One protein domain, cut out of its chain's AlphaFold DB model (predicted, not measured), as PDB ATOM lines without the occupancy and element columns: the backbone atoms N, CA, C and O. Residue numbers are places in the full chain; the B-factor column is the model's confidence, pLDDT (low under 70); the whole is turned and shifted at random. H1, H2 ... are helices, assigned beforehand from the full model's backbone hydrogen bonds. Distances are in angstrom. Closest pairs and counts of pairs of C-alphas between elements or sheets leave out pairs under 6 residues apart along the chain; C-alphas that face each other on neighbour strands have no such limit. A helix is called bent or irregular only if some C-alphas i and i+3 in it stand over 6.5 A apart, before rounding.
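What this domain is: This is residues 174 to 216 and 384 to 491 of the 551 residues of an uncharacterized protein of Chlamydomonas eustigma (UniProt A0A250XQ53). Look first for the long, kinked helix H1: H2 crosses it, H3 packs at its later end, and H4 and H5 pack on its later half, while H6 lies side by side with H2. Residues 175 to 181 stick out at one end. The printed part has 151 residues with six named helices, H1 to H6 in chain order, and no named strand: the class is all helix. It is compact, with a radius of gyration of the C-alphas of 16.0 A, yet elongated in outline, spanning 54 by 33 by 28 A.

How they stand to each other: Start at H1, residues 176 to 204, with a kink of 59 degrees near residue 198. Its residues 185 to 193 alone touch H2, residues 385 to 405, at a steep tilt of 50 degrees; the closest C-alphas, of Phe 189 and Ser 403, are 5.1 A apart. H1 touches H3, residues 415 to 430, with residues 195 to 203 alone, closest at the C-alphas of Thr 202 and Arg 429, 4.6 A. H1, H4, residues 435 to 445, and H5, residues 457 to 472, form a bundle, three helices grouped together; H4 and H5 only just touch, with 3 pairs of C-alphas within 8 A, the closest those of Val 438 and Val 460, 7.6 A. H6, residues 476 to 482, touches H2 at a shallow tilt of 11 degrees, opposite ways, closest at the C-alphas of Ala 397 and Val 478, 5.4 A; H6 and H1 are apart. O i to N i+4 pairs are within hydrogen-bond range throughout H4, H5 and H6, and in 19 of 25 in H1, 15 of 17 in H2 and 10 of 12 in H3.

Where its parts are: Find C-alpha 176 at (16.273, -67.471, -8.502); from there H1 runs 37.5 A to C-alpha 204. H2 measures 30.4 A, H5 22.0 A and H3 20.0 A. H6 ends at C-alpha 482, (33.541, -48.385, -16.762). H1 and H3 are irregular: C-alphas 177 and 180 are 7.6 A apart, and C-alphas 426 and 429 are 9.5 A apart.

The domain as a whole: The two C-alphas farthest apart, of Asp 175 and Thr 215, are 54.4 A apart. Residues 217 to 383 are not printed, and C-alphas 216 and 384 are 30.4 A apart across the cut. The link from H4 to H5 is long. Look for pLDDT under 70 at residues 174, 205 to 216, 384 to 385 and 407 to 413.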
ATOM      1  N   MET A 174      20.921 -65.498 -13.830       68.75
ATOM      2  CA  MET A 174      20.882 -65.723 -12.391       68.75
ATOM      3  C   MET A 174      19.695 -66.626 -12.053       68.75
ATOM      4  O   MET A 174      18.545 -66.243 -12.246       68.75
ATOM      5  N   ASP A 175      19.987 -67.828 -11.559       74.75
ATOM      6  CA  ASP A 175      18.971 -68.679 -10.950       74.75
ATOM      7  C   ASP A 175      18.343 -67.923  -9.767       74.75
ATOM      8  O   ASP A 175      19.046 -67.252  -8.997       74.75
ATOM      9  N   PHE A 176      17.023 -68.040  -9.617       71.19
ATOM     10  CA  PHE A 176      16.273 -67.471  -8.502       71.19
ATOM     11  C   PHE A 176      16.822 -67.926  -7.141       71.19
ATOM     12  O   PHE A 176      16.675 -67.206  -6.155       71.19
ATOM     13  N   SER A 177      17.542 -69.053  -7.090       70.12
ATOM     14  CA  SER A 177      18.270 -69.509  -5.900       70.12
ATOM     15  C   SER A 177      19.313 -68.512  -5.368       70.12
ATOM     16  O   SER A 177      19.711 -68.614  -4.211       70.12
ATOM     17  N   ASN A 178      19.777 -67.554  -6.183       79.62
ATOM     18  CA  ASN A 178      20.779 -66.558  -5.790       79.62
ATOM     19  C   ASN A 178      20.193 -65.161  -5.519       79.62
ATOM     20  O   ASN A 178      20.953 -64.228  -5.238       79.62
ATOM     21  N   VAL A 179      18.867 -64.994  -5.571       84.75
ATOM     22  CA  VAL A 179      18.202 -63.692  -5.366       84.75
ATOM     23  C   VAL A 179      18.608 -63.046  -4.041       84.75
ATOM     24  O   VAL A 179      18.856 -61.845  -4.007       84.75
ATOM     25  N   ASP A 180      18.791 -63.824  -2.975       84.88
ATOM     26  CA  ASP A 180      19.231 -63.285  -1.685       84.88
ATOM     27  C   ASP A 180      20.619 -62.640  -1.751       84.88
ATOM     28  O   ASP A 180      20.831 -61.570  -1.179       84.88
ATOM     29  N   SER A 181      21.564 -63.238  -2.485       84.75
ATOM     30  CA  SER A 181      22.897 -62.655  -2.682       84.75
ATOM     31  C   SER A 181      22.828 -61.392  -3.536       84.75
ATOM     32  O   SER A 181      23.478 -60.394  -3.218       84.75
ATOM     33  N   PHE A 182      22.001 -61.405  -4.583       86.81
ATOM     34  CA  PHE A 182      21.738 -60.224  -5.398       86.81
ATOM     35  C   PHE A 182      21.191 -59.068  -4.548       86.81
ATOM     36  O   PHE A 182      21.731 -57.959  -4.593       86.81
ATOM     37  N   LEU A 183      20.158 -59.333  -3.743       87.00
ATOM     38  CA  LEU A 183      19.515 -58.344  -2.880       87.00
ATOM     39  C   LEU A 183      20.469 -57.851  -1.790       87.00
ATOM     40  O   LEU A 183      20.542 -56.649  -1.549       87.00
ATOM     41  N   ALA A 184      21.240 -58.748  -1.170       87.19
ATOM     42  CA  ALA A 184      22.229 -58.389  -0.155       87.19
ATOM     43  C   ALA A 184      23.314 -57.462  -0.719       87.19
ATOM     44  O   ALA A 184      23.652 -56.457  -0.094       87.19
ATOM     45  N   ASN A 185      23.807 -57.740  -1.928       88.38
ATOM     46  CA  ASN A 185      24.810 -56.911  -2.590       88.38
ATOM     47  C   ASN A 185      24.287 -55.497  -2.892       88.38
ATOM     48  O   ASN A 185      24.990 -54.511  -2.656       88.38
ATOM     49  N   HIS A 186      23.047 -55.385  -3.377       89.81
ATOM     50  CA  HIS A 186      22.411 -54.090  -3.633       89.81
ATOM     51  C   HIS A 186      22.123 -53.332  -2.338       89.81
ATOM     52  O   HIS A 186      22.400 -52.138  -2.264       89.81
ATOM     53  N   ALA A 187      21.646 -54.024  -1.302       87.88
ATOM     54  CA  ALA A 187      21.441 -53.436   0.015       87.88
ATOM     55  C   ALA A 187      22.759 -52.909   0.606       87.88
ATOM     56  O   ALA A 187      22.787 -51.805   1.144       87.88
ATOM     57  N   SER A 188      23.867 -53.644   0.443       90.62
ATOM     58  CA  SER A 188      25.177 -53.205   0.934       90.62
ATOM     59  C   SER A 188      25.700 -52.005   0.174       90.62
ATOM     60  O   SER A 188      26.328 -51.130   0.767       90.62
ATOM     61  N   PHE A 189      25.458 -51.955  -1.133       92.62
ATOM     62  CA  PHE A 189      25.814 -50.794  -1.927       92.62
ATOM     63  C   PHE A 189      24.988 -49.568  -1.542       92.62
ATOM     64  O   PHE A 189      25.577 -48.520  -1.290       92.62
ATOM     65  N   ALA A 190      23.669 -49.710  -1.404       89.06
ATOM     66  CA  ALA A 190      22.794 -48.630  -0.961       89.06
ATOM     67  C   ALA A 190      23.189 -48.111   0.433       89.06
ATOM     68  O   ALA A 190      23.286 -46.903   0.621       89.06
ATOM     69  N   ASP A 191      23.501 -48.998   1.385       88.31
ATOM     70  CA  ASP A 191      23.990 -48.607   2.714       88.31
ATOM     71  C   ASP A 191      25.303 -47.816   2.624       88.31
ATOM     72  O   ASP A 191      25.421 -46.738   3.206       88.31
ATOM     73  N   CYS A 192      26.278 -48.294   1.847       92.44
ATOM     74  CA  CYS A 192      27.537 -47.578   1.638       92.44
ATOM     75  C   CYS A 192      27.316 -46.206   0.982       92.44
ATOM     76  O   CYS A 192      27.953 -45.225   1.372       92.44
ATOM     77  N   LEU A 193      26.393 -46.128   0.019       91.81
ATOM     78  CA  LEU A 193      26.064 -44.895  -0.682       91.81
ATOM     79  C   LEU A 193      25.378 -43.875   0.240       91.81
ATOM     80  O   LEU A 193      25.769 -42.712   0.261       91.81
ATOM     81  N   GLN A 194      24.439 -44.316   1.079       88.56
ATOM     82  CA  GLN A 194      23.795 -43.474   2.096       88.56
ATOM     83  C   GLN A 194      24.800 -42.901   3.105       88.56
ATOM     84  O   GLN A 194      24.623 -41.795   3.609       88.56
ATOM     85  N   HIS A 195      25.880 -43.628   3.414       91.31
ATOM     86  CA  HIS A 195      26.895 -43.120   4.337       91.31
ATOM     87  C   HIS A 195      27.796 -42.058   3.707       91.31
ATOM     88  O   HIS A 195      28.245 -41.173   4.433       91.31
ATOM     89  N   ILE A 196      28.066 -42.114   2.399       93.69
ATOM     90  CA  ILE A 196      28.854 -41.084   1.701       93.69
ATOM     91  C   ILE A 196      27.991 -39.900   1.233       93.69
ATOM     92  O   ILE A 196      28.513 -38.800   1.079       93.69
ATOM     93  N   GLU A 197      26.682 -40.096   1.055       90.69
ATOM     94  CA  GLU A 197      25.733 -39.097   0.546       90.69
ATOM     95  C   GLU A 197      25.848 -37.715   1.209       90.69
ATOM     96  O   GLU A 197      25.982 -36.742   0.465       90.69
ATOM     97  N   PRO A 198      25.898 -37.568   2.552       89.44
ATOM     98  CA  PRO A 198      26.041 -36.250   3.164       89.44
ATOM     99  C   PRO A 198      27.263 -35.485   2.667       89.44
ATOM    100  O   PRO A 198      27.198 -34.280   2.471       89.44
ATOM    101  N   LEU A 199      28.374 -36.180   2.420       92.38
ATOM    102  CA  LEU A 199      29.584 -35.562   1.891       92.38
ATOM    103  C   LEU A 199      29.424 -35.175   0.421       92.38
ATOM    104  O   LEU A 199      29.936 -34.134   0.023       92.38
ATOM    105  N   LEU A 200      28.687 -35.952  -0.378       90.44
ATOM    106  CA  LEU A 200      28.394 -35.599  -1.772       90.44
ATOM    107  C   LEU A 200      27.621 -34.276  -1.871       90.44
ATOM    108  O   LEU A 200      27.873 -33.501  -2.789       90.44
ATOM    109  N   LEU A 201      26.804 -33.932  -0.870       82.94
ATOM    110  CA  LEU A 201      26.136 -32.626  -0.814       82.94
ATOM    111  C   LEU A 201      27.114 -31.442  -0.812       82.94
ATOM    112  O   LEU A 201      26.726 -30.352  -1.214       82.94
ATOM    113  N   THR A 202      28.385 -31.639  -0.435       83.81
ATOM    114  CA  THR A 202      29.417 -30.585  -0.501       83.81
ATOM    115  C   THR A 202      29.809 -30.200  -1.932       83.81
ATOM    116  O   THR A 202      30.346 -29.111  -2.136       83.81
ATOM    117  N   CYS A 203      29.533 -31.064  -2.914       79.75
ATOM    118  CA  CYS A 203      29.721 -30.797  -4.344       79.75
ATOM    119  C   CYS A 203      28.416 -30.718  -5.141       79.75
ATOM    120  O   CYS A 203      28.461 -30.256  -6.282       79.75
ATOM    121  N   THR A 204      27.292 -31.178  -4.574       70.75
ATOM    122  CA  THR A 204      26.034 -31.361  -5.313       70.75
ATOM    123  C   THR A 204      24.811 -30.600  -4.767       70.75
ATOM    124  O   THR A 204      23.695 -30.959  -5.111       70.75
ATOM    125  N   GLY A 205      24.999 -29.604  -3.901       61.03
ATOM    126  CA  GLY A 205      23.972 -28.716  -3.329       61.03
ATOM    127  C   GLY A 205      24.131 -27.256  -3.790       61.03
ATOM    128  O   GLY A 205      24.842 -26.453  -3.181       61.03
ATOM    129  N   GLY A 206      23.472 -26.940  -4.893       51.72
ATOM    130  CA  GLY A 206      23.435 -25.679  -5.619       51.72
ATOM    131  C   GLY A 206      22.216 -24.775  -5.380       51.72
ATOM    132  O   GLY A 206      22.167 -23.712  -6.001       51.72
ATOM    133  N   ASP A 207      21.265 -25.100  -4.493       55.47
ATOM    134  CA  ASP A 207      20.340 -24.073  -3.981       55.47
ATOM    135  C   ASP A 207      20.897 -23.453  -2.694       55.47
ATOM    136  O   ASP A 207      20.788 -24.035  -1.614       55.47
ATOM    137  N   PRO A 208      21.462 -22.246  -2.754       50.41
ATOM    138  CA  PRO A 208      21.969 -21.598  -1.558       50.41
ATOM    139  C   PRO A 208      20.874 -21.167  -0.573       50.41
ATOM    140  O   PRO A 208      21.169 -20.841   0.573       50.41
ATOM    141  N   ARG A 209      19.596 -21.175  -0.976       51.41
ATOM    142  CA  ARG A 209      18.463 -20.998  -0.053       51.41
ATOM    143  C   ARG A 209      18.211 -22.258   0.773       51.41
ATOM    144  O   ARG A 209      17.580 -22.171   1.825       51.41
ATOM    145  N   ALA A 210      18.735 -23.410   0.344       49.22
ATOM    146  CA  ALA A 210      18.722 -24.629   1.143       49.22
ATOM    147  C   ALA A 210      19.608 -24.513   2.390       49.22
ATOM    148  O   ALA A 210      19.445 -25.308   3.306       49.22
ATOM    149  N   ILE A 211      20.493 -23.519   2.471       48.50
ATOM    150  CA  ILE A 211      21.266 -23.224   3.676       48.50
ATOM    151  C   ILE A 211      20.329 -22.500   4.651       48.50
ATOM    152  O   ILE A 211      19.853 -21.396   4.382       48.50
ATOM    153  N   GLY A 212      19.994 -23.156   5.764       46.47
ATOM    154  CA  GLY A 212      19.058 -22.623   6.759       46.47
ATOM    155  C   GLY A 212      19.495 -21.252   7.288       46.47
ATOM    156  O   GLY A 212      20.671 -21.012   7.538       46.47
ATOM    157  N   ASN A 213      18.542 -20.348   7.508       43.62
ATOM    158  CA  ASN A 213      18.786 -18.980   7.989       43.62
ATOM    159  C   ASN A 213      18.979 -18.899   9.520       43.62
ATOM    160  O   ASN A 213      18.415 -18.023  10.182       43.62
ATOM    161  N   GLY A 214      19.672 -19.884  10.099       40.69
ATOM    162  CA  GLY A 214      20.063 -19.926  11.515       40.69
ATOM    163  C   GLY A 214      18.936 -20.088  12.544       40.69
ATOM    164  O   GLY A 214      19.201 -20.458  13.686       40.69
ATOM    165  N   THR A 215      17.676 -19.847  12.172       38.56
ATOM    166  CA  THR A 215      16.513 -19.891  13.082       38.56
ATOM    167  C   THR A 215      15.351 -20.714  12.547       38.56
ATOM    168  O   THR A 215      14.548 -21.195  13.339       38.56
ATOM    169  N   ASN A 216      15.284 -20.931  11.232       38.19
ATOM    170  CA  ASN A 216      14.359 -21.861  10.610       38.19
ATOM    171  C   ASN A 216      15.109 -22.728   9.594       38.19
ATOM    172  O   ASN A 216      16.088 -22.310   8.977       38.19
ATOM    173  N   PRO A 384      25.900 -28.862 -15.063       63.84
ATOM    174  CA  PRO A 384      26.373 -29.353 -16.347       63.84
ATOM    175  C   PRO A 384      26.458 -30.872 -16.254       63.84
ATOM    176  O   PRO A 384      27.266 -31.411 -15.490       63.84
ATOM    177  N   SER A 385      25.577 -31.545 -16.984       67.12
ATOM    178  CA  SER A 385      25.281 -32.960 -16.807       67.12
ATOM    179  C   SER A 385      26.551 -33.797 -16.878       67.12
ATOM    180  O   SER A 385      26.981 -34.366 -15.889       67.12
ATOM    181  N   VAL A 386      27.239 -33.813 -18.010       74.25
ATOM    182  CA  VAL A 386      28.302 -34.777 -18.284       74.25
ATOM    183  C   VAL A 386      29.564 -34.513 -17.457       74.25
ATOM    184  O   VAL A 386      30.064 -35.474 -16.865       74.25
ATOM    185  N   PRO A 387      30.072 -33.265 -17.335       78.88
ATOM    186  CA  PRO A 387      31.244 -32.982 -16.504       78.88
ATOM    187  C   PRO A 387      31.037 -33.299 -15.019       78.88
ATOM    188  O   PRO A 387      32.007 -33.580 -14.323       78.88
ATOM    189  N   THR A 388      29.791 -33.287 -14.542       78.44
ATOM    190  CA  THR A 388      29.451 -33.541 -13.134       78.44
ATOM    191  C   THR A 388      29.079 -34.999 -12.882       78.44
ATOM    192  O   THR A 388      29.584 -35.635 -11.957       78.44
ATOM    193  N   ILE A 389      28.206 -35.546 -13.725       85.62
ATOM    194  CA  ILE A 389      27.655 -36.894 -13.601       85.62
ATOM    195  C   ILE A 389      28.756 -37.931 -13.754       85.62
ATOM    196  O   ILE A 389      28.781 -38.901 -13.003       85.62
ATOM    197  N   LYS A 390      29.687 -37.746 -14.697       90.62
ATOM    198  CA  LYS A 390      30.721 -38.753 -14.945       90.62
ATOM    199  C   LYS A 390      31.613 -38.984 -13.709       90.62
ATOM    200  O   LYS A 390      31.694 -40.133 -13.272       90.62
ATOM    201  N   PRO A 391      32.230 -37.957 -13.090       92.75
ATOM    202  CA  PRO A 391      32.973 -38.131 -11.841       92.75
ATOM    203  C   PRO A 391      32.143 -38.729 -10.701       92.75
ATOM    204  O   PRO A 391      32.647 -39.567  -9.955       92.75
ATOM    205  N   LEU A 392      30.869 -38.353 -10.580       91.81
ATOM    206  CA  LEU A 392      29.974 -38.914  -9.570       91.81
ATOM    207  C   LEU A 392      29.733 -40.415  -9.784       91.81
ATOM    208  O   LEU A 392      29.888 -41.207  -8.857       91.81
ATOM    209  N   LEU A 393      29.410 -40.825 -11.011       92.38
ATOM    210  CA  LEU A 393      29.206 -42.231 -11.355       92.38
ATOM    211  C   LEU A 393      30.491 -43.052 -11.180       92.38
ATOM    212  O   LEU A 393      30.431 -44.216 -10.786       92.38
ATOM    213  N   HIS A 394      31.661 -42.450 -11.402       95.00
ATOM    214  CA  HIS A 394      32.943 -43.069 -11.061       95.00
ATOM    215  C   HIS A 394      33.076 -43.310  -9.550       95.00
ATOM    216  O   HIS A 394      33.502 -44.392  -9.144       95.00
ATOM    217  N   VAL A 395      32.677 -42.349  -8.709       96.00
ATOM    218  CA  VAL A 395      32.621 -42.549  -7.251       96.00
ATOM    219  C   VAL A 395      31.642 -43.670  -6.901       96.00
ATOM    220  O   VAL A 395      31.982 -44.529  -6.092       96.00
ATOM    221  N   PHE A 396      30.477 -43.745  -7.552       95.25
ATOM    222  CA  PHE A 396      29.503 -44.818  -7.313       95.25
ATOM    223  C   PHE A 396      30.073 -46.195  -7.661       95.25
ATOM    224  O   PHE A 396      29.892 -47.134  -6.891       95.25
ATOM    225  N   ALA A 397      30.829 -46.313  -8.757       95.75
ATOM    226  CA  ALA A 397      31.519 -47.552  -9.112       95.75
ATOM    227  C   ALA A 397      32.554 -47.973  -8.051       95.75
ATOM    228  O   ALA A 397      32.658 -49.156  -7.719       95.75
ATOM    229  N   LEU A 398      33.291 -47.018  -7.473       97.06
ATOM    230  CA  LEU A 398      34.230 -47.291  -6.380       97.06
ATOM    231  C   LEU A 398      33.509 -47.694  -5.082       97.06
ATOM    232  O   LEU A 398      33.946 -48.618  -4.398       97.06
ATOM    233  N   VAL A 399      32.391 -47.044  -4.753       96.56
ATOM    234  CA  VAL A 399      31.557 -47.397  -3.590       96.56
ATOM    235  C   VAL A 399      30.934 -48.786  -3.769       96.56
ATOM    236  O   VAL A 399      30.910 -49.568  -2.821       96.56
ATOM    237  N   ALA A 400      30.510 -49.137  -4.984       94.81
ATOM    238  CA  ALA A 400      30.041 -50.478  -5.320       94.81
ATOM    239  C   ALA A 400      31.140 -51.536  -5.129       94.81
ATOM    240  O   ALA A 400      30.874 -52.632  -4.649       94.81
ATOM    241  N   ALA A 401      32.395 -51.218  -5.453       95.69
ATOM    242  CA  ALA A 401      33.522 -52.107  -5.173       95.69
ATOM    243  C   ALA A 401      33.813 -52.265  -3.678       95.69
ATOM    244  O   ALA A 401      34.108 -53.374  -3.224       95.69
ATOM    245  N   ALA A 402      33.706 -51.179  -2.916       96.00
ATOM    246  CA  ALA A 402      33.857 -51.212  -1.469       96.00
ATOM    247  C   ALA A 402      32.763 -52.058  -0.801       96.00
ATOM    248  O   ALA A 402      33.071 -52.897   0.051       96.00
ATOM    249  N   SER A 403      31.506 -51.907  -1.228       94.31
ATOM    250  CA  SER A 403      30.373 -52.621  -0.628       94.31
ATOM    251  C   SER A 403      30.475 -54.140  -0.777       94.31
ATOM    252  O   SER A 403      30.135 -54.868   0.151       94.31
ATOM    253  N   GLN A 404      31.036 -54.629  -1.888       91.81
ATOM    254  CA  GLN A 404      31.274 -56.061  -2.110       91.81
ATOM    255  C   GLN A 404      32.268 -56.665  -1.105       91.81
ATOM    256  O   GLN A 404      32.156 -57.838  -0.752       91.81
ATOM    257  N   LYS A 405      33.247 -55.883  -0.626       90.38
ATOM    258  CA  LYS A 405      34.245 -56.357   0.350       90.38
ATOM    259  C   LYS A 405      33.796 -56.175   1.798       90.38
ATOM    260  O   LYS A 405      34.159 -56.978   2.658       90.38
ATOM    261  N   HIS A 406      33.018 -55.135   2.080       84.56
ATOM    262  CA  HIS A 406      32.676 -54.706   3.438       84.56
ATOM    263  C   HIS A 406      31.187 -54.886   3.740       84.56
ATOM    264  O   HIS A 406      30.526 -53.973   4.222       84.56
ATOM    265  N   ASN A 407      30.697 -56.105   3.498       67.38
ATOM    266  CA  ASN A 407      29.290 -56.526   3.396       67.38
ATOM    267  C   ASN A 407      28.435 -56.423   4.691       67.38
ATOM    268  O   ASN A 407      27.581 -57.265   4.968       67.38
ATOM    269  N   LYS A 408      28.676 -55.430   5.554       66.44
ATOM    270  CA  LYS A 408      27.962 -55.231   6.821       66.44
ATOM    271  C   LYS A 408      26.866 -54.187   6.656       66.44
ATOM    272  O   LYS A 408      26.984 -53.063   7.138       66.44
ATOM    273  N   CYS A 409      25.767 -54.609   6.037       58.25
ATOM    274  CA  CYS A 409      24.515 -53.860   6.047       58.25
ATOM    275  C   CYS A 409      24.000 -53.749   7.484       58.25
ATOM    276  O   CYS A 409      23.387 -54.678   8.010       58.25
ATOM    277  N   SER A 410      24.227 -52.610   8.126       63.97
ATOM    278  CA  SER A 410      23.452 -52.236   9.312       63.97
ATOM    279  C   SER A 410      22.808 -50.898   8.999       63.97
ATOM    280  O   SER A 410      23.563 -49.943   8.805       63.97
ATOM    281  N   PRO A 411      21.464 -50.805   8.963       58.44
ATOM    282  CA  PRO A 411      20.790 -49.585   8.550       58.44
ATOM    283  C   PRO A 411      21.298 -48.393   9.364       58.44
ATOM    284  O   PRO A 411      21.590 -48.551  10.561       58.44
ATOM    285  N   PRO A 412      21.386 -47.202   8.752       57.97
ATOM    286  CA  PRO A 412      21.915 -46.017   9.402       57.97
ATOM    287  C   PRO A 412      20.957 -45.519  10.493       57.97
ATOM    288  O   PRO A 412      20.202 -44.563  10.347       57.97
ATOM    289  N   LYS A 413      21.036 -46.140  11.669       65.88
ATOM    290  CA  LYS A 413      20.620 -45.533  12.941       65.88
ATOM    291  C   LYS A 413      21.746 -44.688  13.543       65.88
ATOM    292  O   LYS A 413      21.685 -44.310  14.710       65.88
ATOM    293  N   SER A 414      22.781 -44.405  12.753       78.62
ATOM    294  CA  SER A 414      23.957 -43.660  13.173       78.62
ATOM    295  C   SER A 414      23.560 -42.212  13.454       78.62
ATOM    296  O   SER A 414      23.326 -41.419  12.543       78.62
ATOM    297  N   LEU A 415      23.479 -41.854  14.739       85.94
ATOM    298  CA  LEU A 415      23.329 -40.462  15.175       85.94
ATOM    299  C   LEU A 415      24.435 -39.581  14.568       85.94
ATOM    300  O   LEU A 415      24.199 -38.418  14.257       85.94
ATOM    301  N   ALA A 416      25.618 -40.163  14.343       87.50
ATOM    302  CA  ALA A 416      26.743 -39.495  13.713       87.50
ATOM    303  C   ALA A 416      26.463 -39.130  12.245       87.50
ATOM    304  O   ALA A 416      26.756 -38.002  11.860       87.50
ATOM    305  N   LEU A 417      25.842 -40.021  11.458       86.75
ATOM    306  CA  LEU A 417      25.422 -39.719  10.082       86.75
ATOM    307  C   LEU A 417      24.435 -38.548  10.046       86.75
ATOM    308  O   LEU A 417      24.636 -37.594   9.300       86.75
ATOM    309  N   LYS A 418      23.399 -38.593  10.895       84.94
ATOM    310  CA  LYS A 418      22.390 -37.522  10.975       84.94
ATOM    311  C   LYS A 418      23.015 -36.186  11.366       84.94
ATOM    312  O   LYS A 418      22.694 -35.162  10.775       84.94
ATOM    313  N   SER A 419      23.924 -36.206  12.341       85.62
ATOM    314  CA  SER A 419      24.658 -35.016  12.767       85.62
ATOM    315  C   SER A 419      25.555 -34.475  11.655       85.62
ATOM    316  O   SER A 419      25.586 -33.266  11.466       85.62
ATOM    317  N   ALA A 420      26.257 -35.338  10.912       87.69
ATOM    318  CA  ALA A 420      27.092 -34.918   9.790       87.69
ATOM    319  C   ALA A 420      26.254 -34.288   8.670       87.69
ATOM    320  O   ALA A 420      26.595 -33.208   8.201       87.69
ATOM    321  N   ALA A 421      25.132 -34.912   8.299       84.81
ATOM    322  CA  ALA A 421      24.209 -34.370   7.304       84.81
ATOM    323  C   ALA A 421      23.653 -33.004   7.719       84.81
ATOM    324  O   ALA A 421      23.701 -32.067   6.931       84.81
ATOM    325  N   ALA A 422      23.197 -32.861   8.967       78.94
ATOM    326  CA  ALA A 422      22.723 -31.580   9.484       78.94
ATOM    327  C   ALA A 422      23.816 -30.501   9.434       78.94
ATOM    328  O   ALA A 422      23.563 -29.405   8.945       78.94
ATOM    329  N   SER A 423      25.039 -30.816   9.877       80.31
ATOM    330  CA  SER A 423      26.166 -29.880   9.807       80.31
ATOM    331  C   SER A 423      26.501 -29.482   8.372       80.31
ATOM    332  O   SER A 423      26.724 -28.307   8.124       80.31
ATOM    333  N   ILE A 424      26.500 -30.416   7.416       82.12
ATOM    334  CA  ILE A 424      26.796 -30.118   6.004       82.12
ATOM    335  C   ILE A 424      25.680 -29.299   5.353       82.12
ATOM    336  O   ILE A 424      25.959 -28.407   4.562       82.12
ATOM    337  N   LEU A 425      24.418 -29.545   5.700       75.25
ATOM    338  CA  LEU A 425      23.304 -28.733   5.204       75.25
ATOM    339  C   LEU A 425      23.342 -27.292   5.739       75.25
ATOM    340  O   LEU A 425      22.865 -26.383   5.065       75.25
ATOM    341  N   ILE A 426      23.891 -27.078   6.939       70.69
ATOM    342  CA  ILE A 426      23.995 -25.752   7.569       70.69
ATOM    343  C   ILE A 426      25.276 -25.024   7.147       70.69
ATOM    344  O   ILE A 426      25.238 -23.837   6.860       70.69
ATOM    345  N   GLU A 427      26.411 -25.718   7.148       72.31
ATOM    346  CA  GLU A 427      27.752 -25.125   7.010       72.31
ATOM    347  C   GLU A 427      28.431 -25.511   5.680       72.31
ATOM    348  O   GLU A 427      29.611 -25.232   5.457       72.31
ATOM    349  N   GLY A 428      27.712 -26.211   4.799       77.56
ATOM    350  CA  GLY A 428      28.166 -26.564   3.460       77.56
ATOM    351  C   GLY A 428      29.436 -27.405   3.437       77.56
ATOM    352  O   GLY A 428      29.642 -28.337   4.220       77.56
ATOM    353  N   ARG A 429      30.326 -27.058   2.503       83.44
ATOM    354  CA  ARG A 429      31.612 -27.740   2.301       83.44
ATOM    355  C   ARG A 429      32.579 -27.584   3.478       83.44
ATOM    356  O   ARG A 429      33.431 -28.452   3.665       83.44
ATOM    357  N   PHE A 430      32.443 -26.504   4.251       82.50
ATOM    358  CA  PHE A 430      33.335 -26.159   5.363       82.50
ATOM    359  C   PHE A 430      32.933 -26.817   6.685       82.50
ATOM    360  O   PHE A 430      33.692 -26.755   7.658       82.50
ATOM    361  N   ALA A 431      31.778 -27.487   6.705       84.00
ATOM    362  CA  ALA A 431      31.238 -28.143   7.880       84.00
ATOM    363  C   ALA A 431      32.270 -29.031   8.579       84.00
ATOM    364  O   ALA A 431      32.958 -29.849   7.954       84.00
ATOM    365  N   LYS A 432      32.350 -28.918   9.906       89.88
ATOM    366  CA  LYS A 432      33.159 -29.834  10.719       89.88
ATOM    367  C   LYS A 432      32.340 -31.069  11.062       89.88
ATOM    368  O   LYS A 432      31.516 -31.059  11.972       89.88
ATOM    369  N   VAL A 433      32.576 -32.151  10.325       91.81
ATOM    370  CA  VAL A 433      31.860 -33.411  10.551       91.81
ATOM    371  C   VAL A 433      32.372 -34.140  11.805       91.81
ATOM    372  O   VAL A 433      33.574 -34.122  12.086       91.81
ATOM    373  N   PRO A 434      31.500 -34.830  12.564       93.12
ATOM    374  CA  PRO A 434      31.917 -35.561  13.757       93.12
ATOM    375  C   PRO A 434      32.950 -36.657  13.454       93.12
ATOM    376  O   PRO A 434      32.767 -37.466  12.543       93.12
ATOM    377  N   SER A 435      33.987 -36.790  14.288       94.88
ATOM    378  CA  SER A 435      34.973 -37.878  14.153       94.88
ATOM    379  C   SER A 435      34.342 -39.275  14.227       94.88
ATOM    380  O   SER A 435      34.853 -40.221  13.631       94.88
ATOM    381  N   SER A 436      33.224 -39.417  14.947       93.88
ATOM    382  CA  SER A 436      32.443 -40.658  14.997       93.88
ATOM    383  C   SER A 436      31.850 -41.025  13.636       93.88
ATOM    384  O   SER A 436      31.881 -42.199  13.278       93.88
ATOM    385  N   TYR A 437      31.386 -40.042  12.859       94.44
ATOM    386  CA  TYR A 437      30.893 -40.251  11.496       94.44
ATOM    387  C   TYR A 437      32.031 -40.676  10.566       94.44
ATOM    388  O   TYR A 437      31.908 -41.677   9.869       94.44
ATOM    389  N   VAL A 438      33.181 -39.994  10.624       95.44
ATOM    390  CA  VAL A 438      34.350 -40.353   9.801       95.44
ATOM    391  C   VAL A 438      34.847 -41.768  10.107       95.44
ATOM    392  O   VAL A 438      35.213 -42.509   9.193       95.44
ATOM    393  N   LYS A 439      34.825 -42.180  11.382       94.12
ATOM    394  CA  LYS A 439      35.173 -43.547  11.794       94.12
ATOM    395  C   LYS A 439      34.177 -44.584  11.261       94.12
ATOM    396  O   LYS A 439      34.608 -45.636  10.789       94.12
ATOM    397  N   ASP A 440      32.878 -44.298  11.339       92.06
ATOM    398  CA  ASP A 440      31.802 -45.156  10.815       92.06
ATOM    399  C   ASP A 440      31.941 -45.321   9.291       92.06
ATOM    400  O   ASP A 440      32.075 -46.440   8.797       92.06
ATOM    401  N   LEU A 441      32.081 -44.207   8.564       94.12
ATOM    402  CA  LEU A 441      32.316 -44.179   7.118       94.12
ATOM    403  C   LEU A 441      33.573 -44.966   6.711       94.12
ATOM    404  O   LEU A 441      33.514 -45.815   5.822       94.12
ATOM    405  N   SER A 442      34.697 -44.736   7.402       94.69
ATOM    406  CA  SER A 442      35.957 -45.464   7.176       94.69
ATOM    407  C   SER A 442      35.784 -46.972   7.359       94.69
ATOM    408  O   SER A 442      36.292 -47.762   6.567       94.69
ATOM    409  N   THR A 443      35.035 -47.377   8.388       93.25
ATOM    410  CA  THR A 443      34.783 -48.790   8.702       93.25
ATOM    411  C   THR A 443      33.915 -49.453   7.636       93.25
ATOM    412  O   THR A 443      34.220 -50.567   7.215       93.25
ATOM    413  N   ARG A 444      32.853 -48.775   7.188       91.38
ATOM    414  CA  ARG A 444      31.893 -49.316   6.214       91.38
ATOM    415  C   ARG A 444      32.459 -49.421   4.809       91.38
ATOM    416  O   ARG A 444      32.229 -50.417   4.143       91.38
ATOM    417  N   LEU A 445      33.232 -48.431   4.375       94.50
ATOM    418  CA  LEU A 445      33.854 -48.440   3.049       94.50
ATOM    419  C   LEU A 445      35.221 -49.148   3.033       94.50
ATOM    420  O   LEU A 445      35.812 -49.334   1.968       94.50
ATOM    421  N   GLY A 446      35.755 -49.518   4.201       95.31
ATOM    422  CA  GLY A 446      37.097 -50.093   4.320       95.31
ATOM    423  C   GLY A 446      38.213 -49.121   3.946       95.31
ATOM    424  O   GLY A 446      39.258 -49.524   3.447       95.31
ATOM    425  N   VAL A 447      38.002 -47.824   4.150       96.00
ATOM    426  CA  VAL A 447      38.916 -46.765   3.706       96.00
ATOM    427  C   VAL A 447      39.644 -46.100   4.860       96.00
ATOM    428  O   VAL A 447      39.193 -46.112   6.002       96.00
ATOM    429  N   LYS A 448      40.794 -45.496   4.553       96.44
ATOM    430  CA  LYS A 448      41.546 -44.664   5.495       96.44
ATOM    431  C   LYS A 448      41.291 -43.202   5.160       96.44
ATOM    432  O   LYS A 448      41.818 -42.691   4.177       96.44
ATOM    433  N   ILE A 449      40.490 -42.546   5.989       95.44
ATOM    434  CA  ILE A 449      40.246 -41.106   5.906       95.44
ATOM    435  C   ILE A 449      41.221 -40.396   6.855       95.44
ATOM    436  O   ILE A 449      41.528 -40.918   7.930       95.44
ATOM    437  N   GLY A 450      41.749 -39.238   6.446       88.81
ATOM    438  CA  GLY A 450      42.640 -38.419   7.277       88.81
ATOM    439  C   GLY A 450      42.014 -37.981   8.613       88.81
ATOM    440  O   GLY A 450      40.838 -38.222   8.879       88.81
ATOM    441  N   ASP A 451      42.803 -37.326   9.478       87.69
ATOM    442  CA  ASP A 451      42.323 -36.861  10.793       87.69
ATOM    443  C   ASP A 451      41.144 -35.890  10.628       87.69
ATOM    444  O   ASP A 451      41.328 -34.734  10.244       87.69
ATOM    445  N   ALA A 452      39.940 -36.364  10.964       77.88
ATOM    446  CA  ALA A 452      38.684 -35.629  10.853       77.88
ATOM    447  C   ALA A 452      38.726 -34.250  11.524       77.88
ATOM    448  O   ALA A 452      38.088 -33.317  11.054       77.88
ATOM    449  N   ARG A 453      39.517 -34.081  12.594       77.62
ATOM    450  CA  ARG A 453      39.635 -32.794  13.304       77.62
ATOM    451  C   ARG A 453      40.318 -31.716  12.468       77.62
ATOM    452  O   ARG A 453      40.172 -30.532  12.757       77.62
ATOM    453  N   LYS A 454      41.095 -32.121  11.463       84.19
ATOM    454  CA  LYS A 454      41.844 -31.224  10.576       84.19
ATOM    455  C   LYS A 454      41.130 -30.975   9.255       84.19
ATOM    456  O   LYS A 454      41.489 -30.039   8.553       84.19
ATOM    457  N   LEU A 455      40.137 -31.794   8.925       87.56
ATOM    458  CA  LEU A 455      39.426 -31.736   7.657       87.56
ATOM    459  C   LEU A 455      38.078 -31.035   7.843       87.56
ATOM    460  O   LEU A 455      37.473 -31.070   8.914       87.56
ATOM    461  N   ASP A 456      37.643 -30.312   6.826       90.50
ATOM    462  CA  ASP A 456      36.235 -29.971   6.638       90.50
ATOM    463  C   ASP A 456      35.522 -31.107   5.884       90.50
ATOM    464  O   ASP A 456      36.141 -32.108   5.509       90.50
ATOM    465  N   ALA A 457      34.211 -30.988   5.686       91.25
ATOM    466  CA  ALA A 457      33.424 -31.996   4.989       91.25
ATOM    467  C   ALA A 457      33.976 -32.283   3.583       91.25
ATOM    468  O   ALA A 457      34.080 -33.449   3.198       91.25
ATOM    469  N   ARG A 458      34.420 -31.260   2.842       91.50
ATOM    470  CA  ARG A 458      35.033 -31.485   1.527       91.50
ATOM    471  C   ARG A 458      36.358 -32.243   1.614       91.50
ATOM    472  O   ARG A 458      36.562 -33.191   0.861       91.50
ATOM    473  N   GLY A 459      37.229 -31.901   2.556       94.06
ATOM    474  CA  GLY A 459      38.483 -32.613   2.792       94.06
ATOM    475  C   GLY A 459      38.261 -34.068   3.210       94.06
ATOM    476  O   GLY A 459      39.013 -34.955   2.800       94.06
ATOM    477  N   VAL A 460      37.198 -34.343   3.975       96.12
ATOM    478  CA  VAL A 460      36.765 -35.713   4.292       96.12
ATOM    479  C   VAL A 460      36.311 -36.447   3.026       96.12
ATOM    480  O   VAL A 460      36.740 -37.585   2.821       96.12
ATOM    481  N   LEU A 461      35.513 -35.811   2.158       95.62
ATOM    482  CA  LEU A 461      35.096 -36.384   0.872       95.62
ATOM    483  C   LEU A 461      36.296 -36.710  -0.022       95.62
ATOM    484  O   LEU A 461      36.434 -37.845  -0.474       95.62
ATOM    485  N   ASP A 462      37.193 -35.747  -0.234       95.38
ATOM    486  CA  ASP A 462      38.360 -35.907  -1.104       95.38
ATOM    487  C   ASP A 462      39.308 -36.995  -0.578       95.38
ATOM    488  O   ASP A 462      39.830 -37.802  -1.355       95.38
ATOM    489  N   SER A 463      39.498 -37.070   0.746       96.69
ATOM    490  CA  SER A 463      40.273 -38.136   1.386       96.69
ATOM    491  C   SER A 463      39.592 -39.502   1.253       96.69
ATOM    492  O   SER A 463      40.284 -40.502   1.049       96.69
ATOM    493  N   CYS A 464      38.261 -39.562   1.357       97.06
ATOM    494  CA  CYS A 464      37.489 -40.785   1.158       97.06
ATOM    495  C   CYS A 464      37.607 -41.279  -0.290       97.06
ATOM    496  O   CYS A 464      37.979 -42.432  -0.503       97.06
ATOM    497  N   ILE A 465      37.398 -40.401  -1.276       97.31
ATOM    498  CA  ILE A 465      37.516 -40.717  -2.707       97.31
ATOM    499  C   ILE A 465      38.934 -41.164  -3.058       97.31
ATOM    500  O   ILE A 465      39.100 -42.152  -3.770       97.31
ATOM    501  N   ALA A 466      39.964 -40.483  -2.549       97.12
ATOM    502  CA  ALA A 466      41.349 -40.885  -2.778       97.12
ATOM    503  C   ALA A 466      41.625 -42.296  -2.241       97.12
ATOM    504  O   ALA A 466      42.221 -43.116  -2.936       97.12
ATOM    505  N   SER A 467      41.151 -42.609  -1.032       97.25
ATOM    506  CA  SER A 467      41.333 -43.941  -0.453       97.25
ATOM    507  C   SER A 467      40.513 -45.016  -1.176       97.25
ATOM    508  O   SER A 467      41.021 -46.116  -1.378       97.25
ATOM    509  N   LEU A 468      39.287 -44.701  -1.609       97.50
ATOM    510  CA  LEU A 468      38.473 -45.577  -2.453       97.50
ATOM    511  C   LEU A 468      39.189 -45.882  -3.778       97.50
ATOM    512  O   LEU A 468      39.326 -47.043  -4.157       97.50
ATOM    513  N   PHE A 469      39.677 -44.849  -4.465       97.50
ATOM    514  CA  PHE A 469      40.383 -44.987  -5.735       97.50
ATOM    515  C   PHE A 469      41.607 -45.897  -5.598       97.50
ATOM    516  O   PHE A 469      41.696 -46.897  -6.307       97.50
ATOM    517  N   GLU A 470      42.498 -45.628  -4.641       97.06
ATOM    518  CA  GLU A 470      43.709 -46.443  -4.468       97.06
ATOM    519  C   GLU A 470      43.420 -47.911  -4.140       97.06
ATOM    520  O   GLU A 470      44.185 -48.788  -4.531       97.06
ATOM    521  N   GLN A 471      42.317 -48.202  -3.446       97.12
ATOM    522  CA  GLN A 471      41.976 -49.572  -3.063       97.12
ATOM    523  C   GLN A 471      41.177 -50.346  -4.115       97.12
ATOM    524  O   GLN A 471      41.234 -51.581  -4.137       97.12
ATOM    525  N   TYR A 472      40.386 -49.652  -4.938       96.88
ATOM    526  CA  TYR A 472      39.333 -50.284  -5.735       96.88
ATOM    527  C   TYR A 472      39.382 -49.992  -7.239       96.88
ATOM    528  O   TYR A 472      38.618 -50.624  -7.975       96.88
ATOM    529  N   LYS A 473      40.276 -49.111  -7.722       96.50
ATOM    530  CA  LYS A 473      40.392 -48.745  -9.153       96.50
ATOM    531  C   LYS A 473      40.574 -49.930 -10.109       96.50
ATOM    532  O   LYS A 473      40.096 -49.870 -11.240       96.50
ATOM    533  N   ASP A 474      41.192 -51.010  -9.632       95.62
ATOM    534  CA  ASP A 474      41.467 -52.232 -10.401       95.62
ATOM    535  C   ASP A 474      40.430 -53.347 -10.186       95.62
ATOM    536  O   ASP A 474      40.582 -54.447 -10.712       95.62
ATOM    537  N   SER A 475      39.376 -53.108  -9.400       95.31
ATOM    538  CA  SER A 475      38.377 -54.140  -9.111       95.31
ATOM    539  C   SER A 475      37.566 -54.531 -10.352       95.31
ATOM    540  O   SER A 475      37.248 -53.698 -11.201       95.31
ATOM    541  N   GLN A 476      37.165 -55.805 -10.437       94.25
ATOM    542  CA  GLN A 476      36.377 -56.319 -11.563       94.25
ATOM    543  C   GLN A 476      35.059 -55.553 -11.756       94.25
ATOM    544  O   GLN A 476      34.648 -55.313 -12.888       94.25
ATOM    545  N   ILE A 477      34.405 -55.136 -10.668       92.94
ATOM    546  CA  ILE A 477      33.161 -54.365 -10.743       92.94
ATOM    547  C   ILE A 477      33.391 -52.969 -11.335       92.94
ATOM    548  O   ILE A 477      32.618 -52.550 -12.189       92.94
ATOM    549  N   VAL A 478      34.490 -52.293 -10.976       94.50
ATOM    550  CA  VAL A 478      34.876 -51.008 -11.583       94.50
ATOM    551  C   VAL A 478      35.171 -51.195 -13.069       94.50
ATOM    552  O   VAL A 478      34.615 -50.469 -13.888       94.50
ATOM    553  N   GLN A 479      35.955 -52.213 -13.434       93.62
ATOM    554  CA  GLN A 479      36.240 -52.520 -14.838       93.62
ATOM    555  C   GLN A 479      34.969 -52.833 -15.636       93.62
ATOM    556  O   GLN A 479      34.834 -52.392 -16.771       93.62
ATOM    557  N   THR A 480      34.015 -53.549 -15.036       92.00
ATOM    558  CA  THR A 480      32.736 -53.889 -15.677       92.00
ATOM    559  C   THR A 480      31.880 -52.644 -15.902       92.00
ATOM    560  O   THR A 480      31.357 -52.442 -16.993       92.00
ATOM    561  N   LEU A 481      31.762 -51.781 -14.889       91.12
ATOM    562  CA  LEU A 481      30.935 -50.572 -14.950       91.12
ATOM    563  C   LEU A 481      31.526 -49.486 -15.860       91.12
ATOM    564  O   LEU A 481      30.784 -48.728 -16.484       91.12
ATOM    565  N   LEU A 482      32.854 -49.393 -15.946       91.25
ATOM    566  CA  LEU A 482      33.541 -48.385 -16.762       91.25
ATOM    567  C   LEU A 482      33.935 -48.899 -18.152       91.25
ATOM    568  O   LEU A 482      34.125 -48.102 -19.066       91.25
ATOM    569  N   GLY A 483      34.032 -50.217 -18.331       88.44
ATOM    570  CA  GLY A 483      34.612 -50.857 -19.516       88.44
ATOM    571  C   GLY A 483      36.144 -50.864 -19.531       88.44
ATOM    572  O   GLY A 483      36.744 -51.369 -20.477       88.44
ATOM    573  N   SER A 484      36.785 -50.297 -18.509       88.81
ATOM    574  CA  SER A 484      38.235 -50.250 -18.353       88.81
ATOM    575  C   SER A 484      38.621 -50.053 -16.891       88.81
ATOM    576  O   SER A 484      37.811 -49.637 -16.063       88.81
ATOM    577  N   THR A 485      39.892 -50.286 -16.576       84.38
ATOM    578  CA  THR A 485      40.477 -49.828 -15.313       84.38
ATOM    579  C   THR A 485      40.396 -48.307 -15.207       84.38
ATOM    580  O   THR A 485      40.547 -47.591 -16.204       84.38
ATOM    581  N   MET A 486      40.168 -47.807 -13.992       90.62
ATOM    582  CA  MET A 486      40.186 -46.374 -13.728       90.62
ATOM    583  C   MET A 486      41.636 -45.892 -13.587       90.62
ATOM    584  O   MET A 486      42.323 -46.242 -12.630       90.62
ATOM    585  N   LEU A 487      42.104 -45.094 -14.547       91.19
ATOM    586  CA  LEU A 487      43.481 -44.586 -14.562       91.19
ATOM    587  C   LEU A 487      43.672 -43.355 -13.671       91.19
ATOM    588  O   LEU A 487      44.762 -43.121 -13.158       91.19
ATOM    589  N   GLU A 488      42.606 -42.582 -13.475       95.06
ATOM    590  CA  GLU A 488      42.647 -41.305 -12.774       95.06
ATOM    591  C   GLU A 488      41.603 -41.258 -11.666       95.06
ATOM    592  O   GLU A 488      40.465 -41.704 -11.835       95.06
ATOM    593  N   LYS A 489      41.994 -40.678 -10.530       96.06
ATOM    594  CA  LYS A 489      41.091 -40.441  -9.407       96.06
ATOM    595  C   LYS A 489      39.948 -39.526  -9.863       96.06
ATOM    596  O   LYS A 489      40.234 -38.465 -10.421       96.06
ATOM    597  N   PRO A 490      38.676 -39.859  -9.577       94.50
ATOM    598  CA  PRO A 490      37.582 -38.967  -9.913       94.50
ATOM    599  C   PRO A 490      37.700 -37.682  -9.089       94.50
ATOM    600  O   PRO A 490      37.925 -37.715  -7.877       94.50
ATOM    601  N   VAL A 491      37.560 -36.548  -9.766       92.75
ATOM    602  CA  VAL A 491      37.531 -35.222  -9.149       92.75
ATOM    603  C   VAL A 491      36.107 -34.709  -9.276       92.75
ATOM    604  O   VAL A 491      35.642 -34.443 -10.382       92.75
TER     605      VAL A 491